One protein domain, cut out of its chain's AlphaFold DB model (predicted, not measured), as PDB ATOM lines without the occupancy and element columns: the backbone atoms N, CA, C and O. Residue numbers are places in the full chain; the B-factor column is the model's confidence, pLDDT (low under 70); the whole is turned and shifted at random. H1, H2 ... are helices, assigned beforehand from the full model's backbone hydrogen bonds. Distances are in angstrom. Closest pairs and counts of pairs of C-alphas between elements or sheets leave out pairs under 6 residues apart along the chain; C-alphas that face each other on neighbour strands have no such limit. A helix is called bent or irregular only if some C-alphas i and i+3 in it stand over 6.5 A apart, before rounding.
ATOM      1  N   ASN A 353      -6.996 -23.624  -6.923       84.44
ATOM      2  CA  ASN A 353      -6.819 -22.681  -8.033       84.44
ATOM      3  C   ASN A 353      -7.930 -22.737  -9.107       84.44
ATOM      4  O   ASN A 353      -7.911 -21.919 -10.021       84.44
ATOM      5  N   HIS A 354      -8.889 -23.662  -9.007       82.88
ATOM      6  CA  HIS A 354     -10.099 -23.749  -9.837       82.88
ATOM      7  C   HIS A 354     -11.382 -23.391  -9.062       82.88
ATOM      8  O   HIS A 354     -12.487 -23.715  -9.504       82.88
ATOM      9  N   ALA A 355     -11.259 -22.740  -7.897       81.38
ATOM     10  CA  ALA A 355     -12.390 -22.417  -7.025       81.38
ATOM     11  C   ALA A 355     -13.517 -21.645  -7.736       81.38
ATOM     12  O   ALA A 355     -14.691 -21.897  -7.476       81.38
ATOM     13  N   ASP A 356     -13.175 -20.758  -8.671       80.81
ATOM     14  CA  ASP A 356     -14.124 -20.006  -9.496       80.81
ATOM     15  C   ASP A 356     -14.970 -20.922 -10.397       80.81
ATOM     16  O   ASP A 356     -16.186 -20.754 -10.497       80.81
ATOM     17  N   LYS A 357     -14.355 -21.939 -11.013       81.06
ATOM     18  CA  LYS A 357     -15.052 -22.922 -11.854       81.06
ATOM     19  C   LYS A 357     -15.996 -23.784 -11.027       81.06
ATOM     20  O   LYS A 357     -17.127 -24.008 -11.451       81.06
ATOM     21  N   TYR A 358     -15.566 -24.225  -9.848       81.50
ATOM     22  CA  TYR A 358     -16.411 -25.014  -8.951       81.50
ATOM     23  C   TYR A 358     -17.590 -24.202  -8.414       81.50
ATOM     24  O   TYR A 358     -18.712 -24.699  -8.400       81.50
ATOM     25  N   ALA A 359     -17.364 -22.936  -8.055       82.19
ATOM     26  CA  ALA A 359     -18.443 -22.029  -7.679       82.19
ATOM     27  C   ALA A 359     -19.442 -21.848  -8.832       82.19
ATOM     28  O   ALA A 359     -20.644 -21.922  -8.607       82.19
ATOM     29  N   ASN A 360     -18.970 -21.692 -10.075       80.25
ATOM     30  CA  ASN A 360     -19.849 -21.601 -11.244       80.25
ATOM     31  C   ASN A 360     -20.683 -22.872 -11.451       80.25
ATOM     32  O   ASN A 360     -21.878 -22.753 -11.708       80.25
ATOM     33  N   ILE A 361     -20.082 -24.062 -11.305       82.06
ATOM     34  CA  ILE A 361     -20.808 -25.342 -11.364       82.06
ATOM     35  C   ILE A 361     -21.894 -25.360 -10.293       82.06
ATOM     36  O   ILE A 361     -23.054 -25.595 -10.623       82.06
ATOM     37  N   MET A 362     -21.536 -25.032  -9.047       83.62
ATOM     38  CA  MET A 362     -22.487 -25.007  -7.942       83.62
ATOM     39  C   MET A 362     -23.633 -24.030  -8.215       83.62
ATOM     40  O   MET A 362     -24.788 -24.398  -8.060       83.62
ATOM     41  N   LEU A 363     -23.354 -22.817  -8.699       82.62
ATOM     42  CA  LEU A 363     -24.391 -21.840  -9.053       82.62
ATOM     43  C   LEU A 363     -25.339 -22.367 -10.142       82.62
ATOM     44  O   LEU A 363     -26.539 -22.116 -10.075       82.62
ATOM     45  N   THR A 364     -24.821 -23.109 -11.125       82.88
ATOM     46  CA  THR A 364     -25.649 -23.697 -12.190       82.88
ATOM     47  C   THR A 364     -26.436 -24.929 -11.746       82.88
ATOM     48  O   THR A 364     -27.533 -25.136 -12.251       82.88
ATOM     49  N   SER A 365     -25.918 -25.729 -10.807       86.12
ATOM     50  CA  SER A 365     -26.575 -26.955 -10.337       86.12
ATOM     51  C   SER A 365     -27.460 -26.748  -9.108       86.12
ATOM     52  O   SER A 365     -28.323 -27.579  -8.857       86.12
ATOM     53  N   THR A 366     -27.291 -25.654  -8.353       88.06
ATOM     54  CA  THR A 366     -28.021 -25.399  -7.093       88.06
ATOM     55  C   THR A 366     -29.536 -25.434  -7.284       88.06
ATOM     56  O   THR A 366     -30.222 -26.015  -6.454       88.06
ATOM     57  N   SER A 367     -30.072 -24.848  -8.364       84.19
ATOM     58  CA  SER A 367     -31.519 -24.883  -8.629       84.19
ATOM     59  C   SER A 367     -32.027 -26.307  -8.840       84.19
ATOM     60  O   SER A 367     -32.980 -26.701  -8.183       84.19
ATOM     61  N   THR A 368     -31.348 -27.089  -9.683       85.12
ATOM     62  CA  THR A 368     -31.698 -28.493  -9.935       85.12
ATOM     63  C   THR A 368     -31.555 -29.338  -8.675       85.12
ATOM     64  O   THR A 368     -32.456 -30.092  -8.342       85.12
ATOM     65  N   LEU A 369     -30.454 -29.189  -7.933       87.12
ATOM     66  CA  LEU A 369     -30.245 -29.923  -6.685       87.12
ATOM     67  C   LEU A 369     -31.323 -29.592  -5.656       87.12
ATOM     68  O   LEU A 369     -31.844 -30.500  -5.028       87.12
ATOM     69  N   TYR A 370     -31.681 -28.318  -5.503       86.44
ATOM     70  CA  TYR A 370     -32.758 -27.914  -4.609       86.44
ATOM     71  C   TYR A 370     -34.094 -28.526  -5.056       86.44
ATOM     72  O   TYR A 370     -34.695 -29.297  -4.319       86.44
ATOM     73  N   GLU A 371     -34.541 -28.239  -6.276       85.81
ATOM     74  CA  GLU A 371     -35.871 -28.639  -6.750       85.81
ATOM     75  C   GLU A 371     -36.032 -30.167  -6.799       85.81
ATOM     76  O   GLU A 371     -36.998 -30.691  -6.243       85.81
ATOM     77  N   GLU A 372     -35.062 -30.891  -7.363       88.12
ATOM     78  CA  GLU A 372     -35.147 -32.346  -7.539       88.12
ATOM     79  C   GLU A 372     -34.941 -33.116  -6.227       88.12
ATOM     80  O   GLU A 372     -35.621 -34.120  -6.007       88.12
ATOM     81  N   LEU A 373     -34.048 -32.675  -5.324       88.56
ATOM     82  CA  LEU A 373     -33.858 -33.361  -4.033       88.56
ATOM     83  C   LEU A 373     -35.045 -33.139  -3.100       88.56
ATOM     84  O   LEU A 373     -35.457 -34.075  -2.417       88.56
ATOM     85  N   TYR A 374     -35.619 -31.932  -3.075       87.06
ATOM     86  CA  TYR A 374     -36.815 -31.667  -2.276       87.06
ATOM     87  C   TYR A 374     -38.065 -32.314  -2.866       87.06
ATOM     88  O   TYR A 374     -38.887 -32.825  -2.105       87.06
ATOM     89  N   HIS A 375     -38.198 -32.359  -4.195       88.38
ATOM     90  CA  HIS A 375     -39.244 -33.140  -4.850       88.38
ATOM     91  C   HIS A 375     -39.108 -34.629  -4.514       88.38
ATOM     92  O   HIS A 375     -40.077 -35.245  -4.074       88.38
ATOM     93  N   LEU A 376     -37.897 -35.187  -4.643       90.38
ATOM     94  CA  LEU A 376     -37.609 -36.571  -4.277       90.38
ATOM     95  C   LEU A 376     -37.968 -36.831  -2.812       90.38
ATOM     96  O   LEU A 376     -38.697 -37.775  -2.538       90.38
ATOM     97  N   PHE A 377     -37.514 -35.989  -1.882       88.75
ATOM     98  CA  PHE A 377     -37.808 -36.134  -0.457       88.75
ATOM     99  C   PHE A 377     -39.315 -36.091  -0.159       88.75
ATOM    100  O   PHE A 377     -39.831 -36.993   0.500       88.75
ATOM    101  N   TYR A 378     -40.032 -35.090  -0.682       87.25
ATOM    102  CA  TYR A 378     -41.477 -34.939  -0.487       87.25
ATOM    103  C   TYR A 378     -42.251 -36.143  -1.028       87.25
ATOM    104  O   TYR A 378     -43.069 -36.736  -0.322       87.25
ATOM    105  N   SER A 379     -41.973 -36.528  -2.274       88.12
ATOM    106  CA  SER A 379     -42.669 -37.623  -2.944       88.12
ATOM    107  C   SER A 379     -42.357 -38.963  -2.274       88.12
ATOM    108  O   SER A 379     -43.277 -39.737  -2.014       88.12
ATOM    109  N   CYS A 380     -41.105 -39.194  -1.867       89.25
ATOM    110  CA  CYS A 380     -40.681 -40.353  -1.076       89.25
ATOM    111  C   CYS A 380     -41.303 -40.416   0.322       89.25
ATOM    112  O   CYS A 380     -41.510 -41.509   0.836       89.25
ATOM    113  N   HIS A 381     -41.634 -39.286   0.941       84.88
ATOM    114  CA  HIS A 381     -42.330 -39.275   2.228       84.88
ATOM    115  C   HIS A 381     -43.852 -39.477   2.077       84.88
ATOM    116  O   HIS A 381     -44.497 -40.024   2.970       84.88
ATOM    117  N   LYS A 382     -44.430 -39.062   0.940       83.94
ATOM    118  CA  LYS A 382     -45.876 -39.088   0.668       83.94
ATOM    119  C   LYS A 382     -46.285 -40.255  -0.237       83.94
ATOM    120  O   LYS A 382     -46.562 -41.356   0.245       83.94
ATOM    121  N   ASP A 383     -46.342 -39.999  -1.544       84.88
ATOM    122  CA  ASP A 383     -46.966 -40.866  -2.547       84.88
ATOM    123  C   ASP A 383     -46.110 -42.095  -2.878       84.88
ATOM    124  O   ASP A 383     -46.647 -43.135  -3.259       84.88
ATOM    125  N   TRP A 384     -44.792 -41.996  -2.690       89.50
ATOM    126  CA  TRP A 384     -43.823 -43.052  -2.976       89.50
ATOM    127  C   TRP A 384     -43.300 -43.764  -1.726       89.50
ATOM    128  O   TRP A 384     -42.470 -44.660  -1.842       89.50
ATOM    129  N   SER A 385     -43.808 -43.429  -0.535       87.69
ATOM    130  CA  SER A 385     -43.347 -43.987   0.751       87.69
ATOM    131  C   SER A 385     -43.257 -45.511   0.775       87.69
ATOM    132  O   SER A 385     -42.288 -46.065   1.285       87.69
ATOM    133  N   LYS A 386     -44.238 -46.189   0.167       88.12
ATOM    134  CA  LYS A 386     -44.319 -47.658   0.083       88.12
ATOM    135  C   LYS A 386     -43.848 -48.237  -1.255       88.12
ATOM    136  O   LYS A 386     -43.859 -49.460  -1.405       88.12
ATOM    137  N   GLY A 423     -39.317 -45.791  -0.892       88.50
ATOM    138  CA  GLY A 423     -39.245 -44.331  -0.861       88.50
ATOM    139  C   GLY A 423     -39.057 -43.798   0.563       88.50
ATOM    140  O   GLY A 423     -38.224 -42.921   0.777       88.50
ATOM    141  N   GLN A 424     -39.718 -44.391   1.563       88.75
ATOM    142  CA  GLN A 424     -39.546 -43.993   2.962       88.75
ATOM    143  C   GLN A 424     -38.083 -44.096   3.425       88.75
ATOM    144  O   GLN A 424     -37.554 -43.139   3.986       88.75
ATOM    145  N   GLU A 425     -37.397 -45.203   3.136       89.81
ATOM    146  CA  GLU A 425     -35.982 -45.380   3.496       89.81
ATOM    147  C   GLU A 425     -35.071 -44.374   2.771       89.81
ATOM    148  O   GLU A 425     -34.055 -43.937   3.317       89.81
ATOM    149  N   VAL A 426     -35.419 -43.970   1.543       89.31
ATOM    150  CA  VAL A 426     -34.702 -42.911   0.809       89.31
ATOM    151  C   VAL A 426     -34.903 -41.548   1.474       89.31
ATOM    152  O   VAL A 426     -33.929 -40.816   1.668       89.31
ATOM    153  N   ALA A 427     -36.133 -41.217   1.873       88.62
ATOM    154  CA  ALA A 427     -36.427 -39.985   2.601       88.62
ATOM    155  C   ALA A 427     -35.712 -39.950   3.960       88.62
ATOM    156  O   ALA A 427     -35.102 -38.941   4.311       88.62
ATOM    157  N   GLU A 428     -35.702 -41.061   4.698       88.75
ATOM    158  CA  GLU A 428     -34.983 -41.180   5.971       88.75
ATOM    159  C   GLU A 428     -33.470 -40.994   5.797       88.75
ATOM    160  O   GLU A 428     -32.836 -40.342   6.626       88.75
ATOM    161  N   LYS A 429     -32.880 -41.490   4.700       89.38
ATOM    162  CA  LYS A 429     -31.461 -41.248   4.384       89.38
ATOM    163  C   LYS A 429     -31.163 -39.774   4.134       89.38
ATOM    164  O   LYS A 429     -30.156 -39.285   4.642       89.38
ATOM    165  N   LEU A 430     -32.024 -39.072   3.393       87.81
ATOM    166  CA  LEU A 430     -31.890 -37.627   3.178       87.81
ATOM    167  C   LEU A 430     -32.020 -36.867   4.501       87.81
ATOM    168  O   LEU A 430     -31.123 -36.107   4.851       87.81
ATOM    169  N   LYS A 431     -33.051 -37.162   5.297       87.75
ATOM    170  CA  LYS A 431     -33.216 -36.578   6.634       87.75
ATOM    171  C   LYS A 431     -31.996 -36.821   7.526       87.75
ATOM    172  O   LYS A 431     -31.501 -35.908   8.175       87.75
ATOM    173  N   THR A 432     -31.466 -38.043   7.533       89.69
ATOM    174  CA  THR A 432     -30.287 -38.396   8.338       89.69
ATOM    175  C   THR A 432     -29.046 -37.623   7.891       89.69
ATOM    176  O   THR A 432     -28.321 -37.094   8.735       89.69
ATOM    177  N   ALA A 433     -28.813 -37.517   6.577       88.31
ATOM    178  CA  ALA A 433     -27.665 -36.808   6.013       88.31
ATOM    179  C   ALA A 433     -27.653 -35.311   6.368       88.31
ATOM    180  O   ALA A 433     -26.578 -34.724   6.504       88.31
ATOM    181  N   PHE A 434     -28.831 -34.713   6.559       87.50
ATOM    182  CA  PHE A 434     -29.004 -33.302   6.903       87.50
ATOM    183  C   PHE A 434     -29.492 -33.079   8.340       87.50
ATOM    184  O   PHE A 434     -29.886 -31.975   8.673       87.50
ATOM    185  N   SER A 435     -29.380 -34.073   9.224       86.25
ATOM    186  CA  SER A 435     -29.931 -34.046  10.593       86.25
ATOM    187  C   SER A 435     -29.473 -32.888  11.497       86.25
ATOM    188  O   SER A 435     -30.123 -32.612  12.501       86.25
ATOM    189  N   ASN A 436     -28.374 -32.209  11.156       86.19
ATOM    190  CA  ASN A 436     -27.885 -31.016  11.860       86.19
ATOM    191  C   ASN A 436     -28.483 -29.695  11.332       86.19
ATOM    192  O   ASN A 436     -28.087 -28.627  11.796       86.19
ATOM    193  N   TYR A 437     -29.363 -29.758  10.335       85.06
ATOM    194  CA  TYR A 437     -29.948 -28.625   9.624       85.06
ATOM    195  C   TYR A 437     -31.464 -28.813   9.495       85.06
ATOM    196  O   TYR A 437     -31.969 -29.923   9.637       85.06
ATOM    197  N   ASP A 438     -32.179 -27.742   9.150       79.81
ATOM    198  CA  ASP A 438     -33.623 -27.808   8.894       79.81
ATOM    199  C   ASP A 438     -33.932 -28.390   7.497       79.81
ATOM    200  O   ASP A 438     -35.073 -28.731   7.191       79.81
ATOM    201  N   ASP A 439     -32.922 -28.514   6.620       83.06
ATOM    202  CA  ASP A 439     -33.100 -29.126   5.302       83.06
ATOM    203  C   ASP A 439     -33.547 -30.586   5.453       83.06
ATOM    204  O   ASP A 439     -32.876 -31.393   6.095       83.06
ATOM    205  N   PHE A 440     -34.654 -30.942   4.800       82.50
ATOM    206  CA  PHE A 440     -35.236 -32.288   4.863       82.50
ATOM    207  C   PHE A 440     -35.633 -32.722   6.288       82.50
ATOM    208  O   PHE A 440     -35.865 -33.912   6.529       82.50
ATOM    209  N   ASP A 441     -35.757 -31.779   7.231       75.31
ATOM    210  CA  ASP A 441     -36.445 -32.033   8.487       75.31
ATOM    211  C   ASP A 441     -37.955 -31.892   8.274       75.31
ATOM    212  O   ASP A 441     -38.454 -31.033   7.548       75.31
ATOM    213  N   THR A 442     -38.728 -32.808   8.841       68.00
ATOM    214  CA  THR A 442     -40.190 -32.670   8.876       68.00
ATOM    215  C   THR A 442     -40.749 -33.531  10.000       68.00
ATOM    216  O   THR A 442     -40.450 -34.731  10.072       68.00
ATOM    217  N   PRO A 443     -41.480 -32.909  10.939       56.75
ATOM    218  CA  PRO A 443     -42.762 -33.457  11.412       56.75
ATOM    219  C   PRO A 443     -43.778 -32.331  11.748       56.75
ATOM    220  O   PRO A 443     -43.400 -31.217  12.083       56.75
ATOM    221  N   SER A 444     -45.100 -32.471  11.713       50.19
ATOM    222  CA  SER A 444     -46.022 -33.604  11.720       50.19
ATOM    223  C   SER A 444     -47.185 -33.298  10.760       50.19
ATOM    224  O   SER A 444     -47.732 -32.191  10.757       50.19
ATOM    225  N   ASP A 445     -47.522 -34.294   9.946       52.25
ATOM    226  CA  ASP A 445     -48.466 -34.286   8.826       52.25
ATOM    227  C   ASP A 445     -48.131 -33.356   7.650       52.25
ATOM    228  O   ASP A 445     -47.836 -32.172   7.774       52.25
ATOM    229  N   LEU A 446     -48.233 -33.927   6.457       57.19
ATOM    230  CA  LEU A 446     -48.175 -33.308   5.136       57.19
ATOM    231  C   LEU A 446     -49.193 -32.152   4.976       57.19
ATOM    232  O   LEU A 446     -50.197 -32.298   4.285       57.19
ATOM    233  N   ARG A 447     -48.957 -30.980   5.583       55.22
ATOM    234  CA  ARG A 447     -49.878 -29.818   5.533       55.22
ATOM    235  C   ARG A 447     -50.019 -29.170   4.152       55.22
ATOM    236  O   ARG A 447     -50.804 -28.238   3.994       55.22
ATOM    237  N   TYR A 448     -49.276 -29.644   3.158       62.09
ATOM    238  CA  TYR A 448     -49.246 -29.075   1.816       62.09
ATOM    239  C   TYR A 448     -49.777 -30.087   0.803       62.09
ATOM    240  O   TYR A 448     -49.271 -31.207   0.688       62.09
ATOM    241  N   SER A 449     -50.818 -29.679   0.076       67.56
ATOM    242  CA  SER A 449     -51.536 -30.489  -0.913       67.56
ATOM    243  C   SER A 449     -50.643 -30.998  -2.041       67.56
ATOM    244  O   SER A 449     -50.858 -32.103  -2.538       67.56
ATOM    245  N   ASP A 450     -49.627 -30.219  -2.403       77.44
ATOM    246  CA  ASP A 450     -48.772 -30.407  -3.568       77.44
ATOM    247  C   ASP A 450     -47.321 -29.972  -3.291       77.44
ATOM    248  O   ASP A 450     -47.038 -29.210  -2.359       77.44
ATOM    249  N   VAL A 451     -46.407 -30.443  -4.144       77.94
ATOM    250  CA  VAL A 451     -44.961 -30.165  -4.082       77.94
ATOM    251  C   VAL A 451     -44.670 -28.665  -4.177       77.94
ATOM    252  O   VAL A 451     -43.789 -28.166  -3.484       77.94
ATOM    253  N   GLY A 452     -45.403 -27.917  -5.006       76.56
ATOM    254  CA  GLY A 452     -45.163 -26.487  -5.199       76.56
ATOM    255  C   GLY A 452     -45.423 -25.683  -3.926       76.56
ATOM    256  O   GLY A 452     -44.651 -24.787  -3.575       76.56
ATOM    257  N   THR A 453     -46.476 -26.030  -3.189       76.94
ATOM    258  CA  THR A 453     -46.767 -25.427  -1.883       76.94
ATOM    259  C   THR A 453     -45.704 -25.801  -0.841       76.94
ATOM    260  O   THR A 453     -45.274 -24.930  -0.083       76.94
ATOM    261  N   TYR A 454     -45.208 -27.043  -0.862       78.12
ATOM    262  CA  TYR A 454     -44.091 -27.482  -0.017       78.12
ATOM    263  C   TYR A 454     -42.800 -26.702  -0.304       78.12
ATOM    264  O   TYR A 454     -42.253 -26.079   0.600       78.12
ATOM    265  N   LEU A 455     -42.357 -26.628  -1.565       77.50
ATOM    266  CA  LEU A 455     -41.159 -25.876  -1.963       77.50
ATOM    267  C   LEU A 455     -41.239 -24.391  -1.560       77.50
ATOM    268  O   LEU A 455     -40.241 -23.772  -1.192       77.50
ATOM    269  N   ASN A 456     -42.439 -23.803  -1.586       72.50
ATOM    270  CA  ASN A 456     -42.649 -22.427  -1.144       72.50
ATOM    271  C   ASN A 456     -42.538 -22.245   0.378       72.50
ATOM    272  O   ASN A 456     -42.103 -21.171   0.812       72.50
ATOM    273  N   SER A 457     -42.925 -23.240   1.184       72.44
ATOM    274  CA  SER A 457     -42.851 -23.144   2.645       72.44
ATOM    275  C   SER A 457     -41.419 -23.259   3.156       72.44
ATOM    276  O   SER A 457     -40.998 -22.440   3.970       72.44
ATOM    277  N   ILE A 458     -40.653 -24.200   2.602       72.56
ATOM    278  CA  ILE A 458     -39.272 -24.492   3.020       72.56
ATOM    279  C   ILE A 458     -38.265 -23.419   2.576       72.56
ATOM    280  O   ILE A 458     -37.139 -23.354   3.058       72.56
ATOM    281  N   ARG A 459     -38.672 -22.489   1.699       66.06
ATOM    282  CA  ARG A 459     -37.832 -21.376   1.211       66.06
ATOM    283  C   ARG A 459     -37.356 -20.415   2.321       66.06
ATOM    284  O   ARG A 459     -36.660 -19.439   2.032       66.06
ATOM    285  N   ARG A 460     -37.784 -20.630   3.571       61.88
ATOM    286  CA  ARG A 460     -37.491 -19.807   4.755       61.88
ATOM    287  C   ARG A 460     -36.709 -20.546   5.851       61.88
ATOM    288  O   ARG A 460     -36.389 -19.905   6.848       61.88
ATOM    289  N   GLU A 461     -36.407 -21.829   5.672       63.72
ATOM    290  CA  GLU A 461     -35.803 -22.695   6.696       63.72
ATOM    291  C   GLU A 461     -34.262 -22.661   6.650       63.72
ATOM    292  O   GLU A 461     -33.653 -22.301   5.632       63.72
ATOM    293  N   TRP A 462     -33.616 -22.934   7.788       66.88
ATOM    294  CA  TRP A 462     -32.166 -22.840   7.945       66.88
ATOM    295  C   TRP A 462     -31.495 -24.164   7.563       66.88
ATOM    296  O   TRP A 462     -31.428 -25.106   8.341       66.88
ATOM    297  N   GLY A 463     -30.928 -24.226   6.360       80.19
ATOM    298  CA  GLY A 463     -30.107 -25.360   5.939       80.19
ATOM    299  C   GLY A 463     -29.248 -25.045   4.716       80.19
ATOM    300  O   GLY A 463     -29.515 -24.065   4.016       80.19
ATOM    301  N   PRO A 464     -28.151 -25.790   4.482       84.62
ATOM    302  CA  PRO A 464     -27.185 -25.498   3.426       84.62
ATOM    303  C   PRO A 464     -27.805 -25.405   2.023       84.62
ATOM    304  O   PRO A 464     -27.465 -24.485   1.279       84.62
ATOM    305  N   MET A 465     -28.721 -26.300   1.654       83.56
ATOM    306  CA  MET A 465     -29.353 -26.336   0.333       83.56
ATOM    307  C   MET A 465     -30.340 -25.174   0.158       83.56
ATOM    308  O   MET A 465     -30.266 -24.435  -0.830       83.56
ATOM    309  N   SER A 466     -31.201 -24.940   1.153       82.25
ATOM    310  CA  SER A 466     -32.137 -23.806   1.171       82.25
ATOM    311  C   SER A 466     -31.420 -22.454   1.173       82.25
ATOM    312  O   SER A 466     -31.798 -21.519   0.456       82.25
ATOM    313  N   LEU A 467     -30.334 -22.351   1.939       85.44
ATOM    314  CA  LEU A 467     -29.501 -21.159   2.039       85.44
ATOM    315  C   LEU A 467     -28.827 -20.836   0.701       85.44
ATOM    316  O   LEU A 467     -28.876 -19.685   0.255       85.44
ATOM    317  N   LEU A 468     -28.245 -21.842   0.040       86.56
ATOM    318  CA  LEU A 468     -27.621 -21.690  -1.275       86.56
ATOM    319  C   LEU A 468     -28.633 -21.252  -2.335       86.56
ATOM    320  O   LEU A 468     -28.369 -20.283  -3.047       86.56
ATOM    321  N   TYR A 469     -29.813 -21.875  -2.396       86.06
ATOM    322  CA  TYR A 469     -30.867 -21.486  -3.338       86.06
ATOM    323  C   TYR A 469     -31.359 -20.047  -3.102       86.06
ATOM    324  O   TYR A 469     -31.523 -19.257  -4.037       86.06
ATOM    325  N   ARG A 470     -31.518 -19.635  -1.838       82.62
ATOM    326  CA  ARG A 470     -31.897 -18.257  -1.485       82.62
ATOM    327  C   ARG A 470     -30.831 -17.240  -1.897       82.62
ATOM    328  O   ARG A 470     -31.148 -16.175  -2.442       82.62
ATOM    329  N   HIS A 471     -29.564 -17.548  -1.638       84.62
ATOM    330  CA  HIS A 471     -28.461 -16.686  -2.048       84.62
ATOM    331  C   HIS A 471     -28.269 -16.672  -3.562       84.62
ATOM    332  O   HIS A 471     -27.882 -15.632  -4.086       84.62
ATOM    333  N   LEU A 472     -28.632 -17.740  -4.275       86.56
ATOM    334  CA  LEU A 472     -28.629 -17.780  -5.734       86.56
ATOM    335  C   LEU A 472     -29.584 -16.737  -6.334       86.56
ATOM    336  O   LEU A 472     -29.195 -15.987  -7.228       86.56
ATOM    337  N   ALA A 473     -30.797 -16.604  -5.789       79.69
ATOM    338  CA  ALA A 473     -31.737 -15.560  -6.210       79.69
ATOM    339  C   ALA A 473     -31.174 -14.144  -5.979       79.69
ATOM    340  O   ALA A 473     -31.318 -13.255  -6.821       79.69
ATOM    341  N   THR A 474     -30.483 -13.942  -4.854       82.56
ATOM    342  CA  THR A 474     -29.806 -12.670  -4.547       82.56
ATOM    343  C   THR A 474     -28.635 -12.424  -5.503       82.56
ATOM    344  O   THR A 474     -28.476 -11.318  -6.016       82.56
ATOM    345  N   TYR A 475     -27.850 -13.461  -5.796       84.56
ATOM    346  CA  TYR A 475     -26.731 -13.426  -6.732       84.56
ATOM    347  C   TYR A 475     -27.193 -13.037  -8.137       84.56
ATOM    348  O   TYR A 475     -26.622 -12.118  -8.722       84.56
ATOM    349  N   TYR A 476     -28.256 -13.659  -8.658       82.69
ATOM    350  CA  TYR A 476     -28.827 -13.298  -9.958       82.69
ATOM    351  C   TYR A 476     -29.357 -11.860  -9.982       82.69
ATOM    352  O   TYR A 476     -29.081 -11.136 -10.937       82.69
ATOM    353  N   SER A 477     -30.027 -11.414  -8.914       75.75
ATOM    354  CA  SER A 477     -30.499 -10.027  -8.786       75.75
ATOM    355  C   SER A 477     -29.351  -9.014  -8.885       75.75
ATOM    356  O   SER A 477     -29.418  -8.067  -9.668       75.75
ATOM    357  N   VAL A 478     -28.252  -9.239  -8.154       79.56
ATOM    358  CA  VAL A 478     -27.076  -8.355  -8.187       79.56
ATOM    359  C   VAL A 478     -26.351  -8.447  -9.530       79.56
ATOM    360  O   VAL A 478     -26.000  -7.423 -10.114       79.56
ATOM    361  N   CYS A 479     -26.155  -9.653 -10.066       74.75
ATOM    362  CA  CYS A 479     -25.455  -9.848 -11.337       74.75
ATOM    363  C   CYS A 479     -26.186  -9.204 -12.518       74.75
ATOM    364  O   CYS A 479     -25.525  -8.726 -13.434       74.75
ATOM    365  N   HIS A 480     -27.517  -9.126 -12.477       68.88
ATOM    366  CA  HIS A 480     -28.301  -8.426 -13.494       68.88
ATOM    367  C   HIS A 480     -28.115  -6.899 -13.456       68.88
ATOM    368  O   HIS A 480     -28.183  -6.246 -14.491       68.88
ATOM    369  N   THR A 481     -27.828  -6.314 -12.285       69.50
ATOM    370  CA  THR A 481     -27.524  -4.872 -12.169       69.50
ATOM    371  C   THR A 481     -26.112  -4.506 -12.625       69.50
ATOM    372  O   THR A 481     -25.816  -3.336 -12.871       69.50
ATOM    373  N   ARG A 482     -25.221  -5.497 -12.752       68.31
ATOM    374  CA  ARG A 482     -23.847  -5.280 -13.198       68.31
ATOM    375  C   ARG A 482     -23.827  -5.093 -14.712       68.31
ATOM    376  O   ARG A 482     -23.934  -6.060 -15.457       68.31
ATOM    377  N   ILE A 483     -23.596  -3.861 -15.159       63.88
ATOM    378  CA  ILE A 483     -23.310  -3.563 -16.567       63.88
ATOM    379  C   ILE A 483     -21.890  -4.072 -16.873       63.88
ATOM    380  O   ILE A 483     -20.931  -3.601 -16.253       63.88
ATOM    381  N   PRO A 484     -21.712  -5.054 -17.778       64.94
ATOM    382  CA  PRO A 484     -20.384  -5.495 -18.179       64.94
ATOM    383  C   PRO A 484     -19.616  -4.331 -18.819       64.94
ATOM    384  O   PRO A 484     -20.169  -3.590 -19.625       64.94
ATOM    385  N   THR A 485     -18.326  -4.189 -18.510       62.72
ATOM    386  CA  THR A 485     -17.460  -3.142 -19.089       62.72
ATOM    387  C   THR A 485     -17.279  -3.264 -20.606       62.72
ATOM    388  O   THR A 485     -16.854  -2.310 -21.247       62.72
ATOM    389  N   ALA A 486     -17.619  -4.418 -21.190       64.81
ATOM    390  CA  ALA A 486     -17.682  -4.641 -22.628       64.81
ATOM    391  C   ALA A 486     -18.984  -5.386 -22.977       64.81
ATOM    392  O   ALA A 486     -19.311  -6.349 -22.276       64.81
ATOM    393  N   PRO A 487     -19.705  -5.005 -24.049       61.19
ATOM    394  CA  PRO A 487     -20.918  -5.693 -24.476       61.19
ATOM    395  C   PRO A 487     -20.559  -7.104 -24.952       61.19
ATOM    396  O   PRO A 487     -20.047  -7.302 -26.050       61.19
ATOM    397  N   LYS A 488     -20.779  -8.094 -24.086       64.00
ATOM    398  CA  LYS A 488     -20.581  -9.513 -24.386       64.00
ATOM    399  C   LYS A 488     -21.901 -10.237 -24.188       64.00
ATOM    400  O   LYS A 488     -22.528 -10.099 -23.138       64.00
ATOM    401  N   SER A 489     -22.306 -11.003 -25.195       67.25
ATOM    402  CA  SER A 489     -23.467 -11.883 -25.093       67.25
ATOM    403  C   SER A 489     -23.231 -12.962 -24.022       67.25
ATOM    404  O   SER A 489     -22.082 -13.359 -23.811       67.25
ATOM    405  N   PRO A 490     -24.279 -13.462 -23.343       67.94
ATOM    406  CA  PRO A 490     -24.147 -14.564 -22.391       67.94
ATOM    407  C   PRO A 490     -23.581 -15.821 -23.076       67.94
ATOM    408  O   PRO A 490     -24.237 -16.400 -23.938       67.94
ATOM    409  N   CYS A 491     -22.367 -16.251 -22.710       69.62
ATOM    410  CA  CYS A 491     -21.694 -17.407 -23.333       69.62
ATOM    411  C   CYS A 491     -21.611 -18.645 -22.425       69.62
ATOM    412  O   CYS A 491     -21.158 -19.697 -22.867       69.62
ATOM    413  N   SER A 492     -22.020 -18.538 -21.159       72.25
ATOM    414  CA  SER A 492     -22.070 -19.661 -20.218       72.25
ATOM    415  C   SER A 492     -23.479 -19.844 -19.661       72.25
ATOM    416  O   SER A 492     -24.227 -18.872 -19.566       72.25
ATOM    417  N   ILE A 493     -23.830 -21.065 -19.235       73.56
ATOM    418  CA  ILE A 493     -25.123 -21.348 -18.580       73.56
ATOM    419  C   ILE A 493     -25.325 -20.415 -17.378       73.56
ATOM    420  O   ILE A 493     -26.402 -19.854 -17.213       73.56
ATOM    421  N   ARG A 494     -24.269 -20.147 -16.596       77.75
ATOM    422  CA  ARG A 494     -24.305 -19.157 -15.509       77.75
ATOM    423  C   ARG A 494     -24.686 -17.760 -16.007       77.75
ATOM    424  O   ARG A 494     -25.503 -17.109 -15.368       77.75
ATOM    425  N   ASP A 495     -24.082 -17.279 -17.097       73.25
ATOM    426  CA  ASP A 495     -24.405 -15.954 -17.650       73.25
ATOM    427  C   ASP A 495     -25.844 -15.902 -18.161       73.25
ATOM    428  O   ASP A 495     -26.551 -14.927 -17.909       73.25
ATOM    429  N   MET A 496     -26.292 -16.962 -18.840       78.50
ATOM    430  CA  MET A 496     -27.662 -17.080 -19.336       78.50
ATOM    431  C   MET A 496     -28.669 -17.074 -18.179       78.50
ATOM    432  O   MET A 496     -29.638 -16.319 -18.224       78.50
ATOM    433  N   LEU A 497     -28.417 -17.843 -17.114       75.00
ATOM    434  CA  LEU A 497     -29.251 -17.871 -15.907       75.00
ATOM    435  C   LEU A 497     -29.222 -16.533 -15.161       75.00
ATOM    436  O   LEU A 497     -30.273 -16.023 -14.789       75.00
ATOM    437  N   GLY A 498     -28.055 -15.909 -14.991       73.62
ATOM    438  CA  GLY A 498     -27.949 -14.588 -14.368       73.62
ATOM    439  C   GLY A 498     -28.722 -13.509 -15.126       73.62
ATOM    440  O   GLY A 498     -29.345 -12.645 -14.509       73.62
ATOM    441  N   TRP A 499     -28.741 -13.587 -16.457       72.12
ATOM    442  CA  TRP A 499     -29.483 -12.654 -17.298       72.12
ATOM    443  C   TRP A 499     -30.997 -12.926 -17.281       72.12
ATOM    444  O   TRP A 499     -31.771 -12.020 -16.974       72.12
ATOM    445  N   MET A 500     -31.422 -14.171 -17.533       70.50
ATOM    446  CA  MET A 500     -32.842 -14.554 -17.610       70.50
ATOM    447  C   MET A 500     -33.544 -14.558 -16.246       70.50
ATOM    448  O   MET A 500     -34.672 -14.077 -16.127       70.50
ATOM    449  N   CYS A 501     -32.896 -15.073 -15.199       70.50
ATOM    450  CA  CYS A 501     -33.496 -15.173 -13.867       70.50
ATOM    451  C   CYS A 501     -33.453 -13.836 -13.109       70.50
ATOM    452  O   CYS A 501     -34.330 -13.578 -12.286       70.50
ATOM    453  N   GLY A 502     -32.485 -12.959 -13.412       62.00
ATOM    454  CA  GLY A 502     -32.375 -11.621 -12.818       62.00
ATOM    455  C   GLY A 502     -33.390 -10.593 -13.344       62.00
ATOM    456  O   GLY A 502     -33.741  -9.653 -12.629       62.00
ATOM    457  N   LEU A 503     -33.948 -10.797 -14.546       61.19
ATOM    458  CA  LEU A 503     -35.034  -9.968 -15.103       61.19
ATOM    459  C   LEU A 503     -36.291  -9.976 -14.216       61.19
ATOM    460  O   LEU A 503     -36.976  -8.960 -14.065       61.19
ATOM    461  N   ARG A 504     -36.589 -11.121 -13.586       53.00
ATOM    462  CA  ARG A 504     -37.775 -11.298 -12.734       53.00
ATOM    463  C   ARG A 504     -37.679 -10.503 -11.427       53.00
ATOM    464  O   ARG A 504     -38.713 -10.164 -10.855       53.00
ATOM    465  N   THR A 505     -36.471 -10.181 -10.957       51.44
ATOM    466  CA  THR A 505     -36.262  -9.551  -9.646       51.44
ATOM    467  C   THR A 505     -36.315  -8.021  -9.643       51.44
ATOM    468  O   THR A 505     -36.462  -7.472  -8.553       51.44
ATOM    469  N   LEU A 506     -36.257  -7.309 -10.787       48.66
ATOM    470  CA  LEU A 506     -36.100  -5.839 -10.752       48.66
ATOM    471  C   LEU A 506     -37.131  -4.938 -11.464       48.66
ATOM    472  O   LEU A 506     -37.100  -3.743 -11.180       48.66
ATOM    473  N   GLN A 507     -38.069  -5.403 -12.304       49.81
ATOM    474  CA  GLN A 507     -38.929  -4.438 -13.037       49.81
ATOM    475  C   GLN A 507     -40.429  -4.727 -13.167       49.81
ATOM    476  O   GLN A 507     -41.189  -3.769 -13.290       49.81
ATOM    477  N   SER A 508     -40.923  -5.959 -13.052       45.19
ATOM    478  CA  SER A 508     -42.369  -6.194 -13.228       45.19
ATOM    479  C   SER A 508     -43.214  -5.682 -12.050       45.19
ATOM    480  O   SER A 508     -44.251  -5.064 -12.264       45.19
ATOM    481  N   ILE A 509     -42.763  -5.822 -10.798       50.28
ATOM    482  CA  ILE A 509     -43.577  -5.454  -9.617       50.28
ATOM    483  C   ILE A 509     -43.596  -3.936  -9.347       50.28
ATOM    484  O   ILE A 509     -44.623  -3.391  -8.938       50.28
ATOM    485  N   ARG A 510     -42.486  -3.223  -9.594       43.75
ATOM    486  CA  ARG A 510     -42.414  -1.758  -9.408       43.75
ATOM    487  C   ARG A 510     -43.146  -0.997 -10.517       43.75
ATOM    488  O   ARG A 510     -43.844  -0.036 -10.206       43.75
ATOM    489  N   ALA A 511     -43.057  -1.458 -11.768       48.03
ATOM    490  CA  ALA A 511     -43.800  -0.870 -12.883       48.03
ATOM    491  C   ALA A 511     -45.316  -1.133 -12.772       48.03
ATOM    492  O   ALA A 511     -46.108  -0.211 -12.956       48.03
ATOM    493  N   LEU A 512     -45.739  -2.339 -12.362       47.03
ATOM    494  CA  LEU A 512     -47.163  -2.654 -12.171       47.03
ATOM    495  C   LEU A 512     -47.805  -1.863 -11.020       47.03
ATOM    496  O   LEU A 512     -48.937  -1.404 -11.161       47.03
ATOM    497  N   ARG A 513     -47.098  -1.619  -9.904       44.53
ATOM    498  CA  ARG A 513     -47.633  -0.779  -8.811       44.53
ATOM    499  C   ARG A 513     -47.841   0.677  -9.220       44.53
ATOM    500  O   ARG A 513     -48.821   1.272  -8.777       44.53
ATOM    501  N   HIS A 514     -46.968   1.224 -10.065       48.28
ATOM    502  CA  HIS A 514     -47.081   2.597 -10.564       48.28
ATOM    503  C   HIS A 514     -48.254   2.765 -11.547       48.28
ATOM    504  O   HIS A 514     -48.894   3.812 -11.571       48.28
ATOM    505  N   ILE A 515     -48.575   1.719 -12.316       48.72
ATOM    506  CA  ILE A 515     -49.721   1.699 -13.239       48.72
ATOM    507  C   ILE A 515     -51.047   1.559 -12.468       48.72
ATOM    508  O   ILE A 515     -52.012   2.261 -12.760       48.72
ATOM    509  N   VAL A 516     -51.096   0.726 -11.420       46.62
ATOM    510  CA  VAL A 516     -52.313   0.537 -10.603       46.62
ATOM    511  C   VAL A 516     -52.681   1.791  -9.792       46.62
ATOM    512  O   VAL A 516     -53.866   2.095  -9.655       46.62
ATOM    513  N   THR A 517     -51.701   2.563  -9.306       46.91
ATOM    514  CA  THR A 517     -51.959   3.821  -8.567       46.91
ATOM    515  C   THR A 517     -52.412   4.975  -9.464       46.91
ATOM    516  O   THR A 517     -53.188   5.817  -9.014       46.91
TER     517      THR A 517
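This is residues 353 to 386 and 423 to 517 of the 523 residues of an uncharacterized protein of Babesia ovata (UniProt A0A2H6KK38). One long kinked helix, H1, is the spine of a loose, flat cross: H2 and H3 pack on its later residues, 371 to 381, while H4 and H5, which cross each other, pack on residues 360 to 370. Residues 353 to 359 of H1 and residues 507 to 517, with H6, stick out from opposite sides of this body, and so does the loop 482 to 488 from one end. The printed part has 129 residues with six named helices, H1 to H6 in order, and no named strand: all helix. It is loose, with a radius of gyration of the C-alphas of 18.0 A and spans of 54 by 52 by 23 A.

H1, residues 353 to 381, begins at C-alpha 353 (-6.819, -22.681, -8.033) and measures 40.5 A; it has a kink of 44 degrees near residue 367 and is irregular, C-alphas 353 and 356 being 7.9 A apart. H2 is residues 423 to 433, H3 residues 451 to 458, H4 residues 464 to 481, 25.9 A, and H5 residues 493 to 506, 20.5 A. H6, residues 508 to 517, ends at C-alpha 517 (-51.959, 3.821, -8.567).

H1 is the hub. Its residues 376 to 381 touch H2, closest at C-alphas 380 and 423, 4.2 A. Residues 371 to 379 touch H3 at a steep tilt of 62 degrees, closest at C-alphas 375 and 451, 6.5 A. Residues 363 to 370 touch H4, closest at C-alphas 366 and 469, 6.1 A. Residues 360 to 364 touch H5, closest at C-alphas 364 and 494, 5.8 A. H4 and H5 touch about perpendicular, at 79 degrees, closest at C-alphas 476 and 498, 4.7 A. H5 and H6 meet only through their link. Every O i to N i+4 pair is within hydrogen-bond range in H2, H3 and H6; H1 has 22 of 25, H4 13 of 14, H5 7 of 10.

Residues 387 to 422 are not printed; C-alphas 386 and 423 are 6.1 A apart across the cut. The links H2 to H3 and H4 to H5 are long. Mean pLDDT of the printed part is 75.1, with 40 residues under 70, among them 502 to 517.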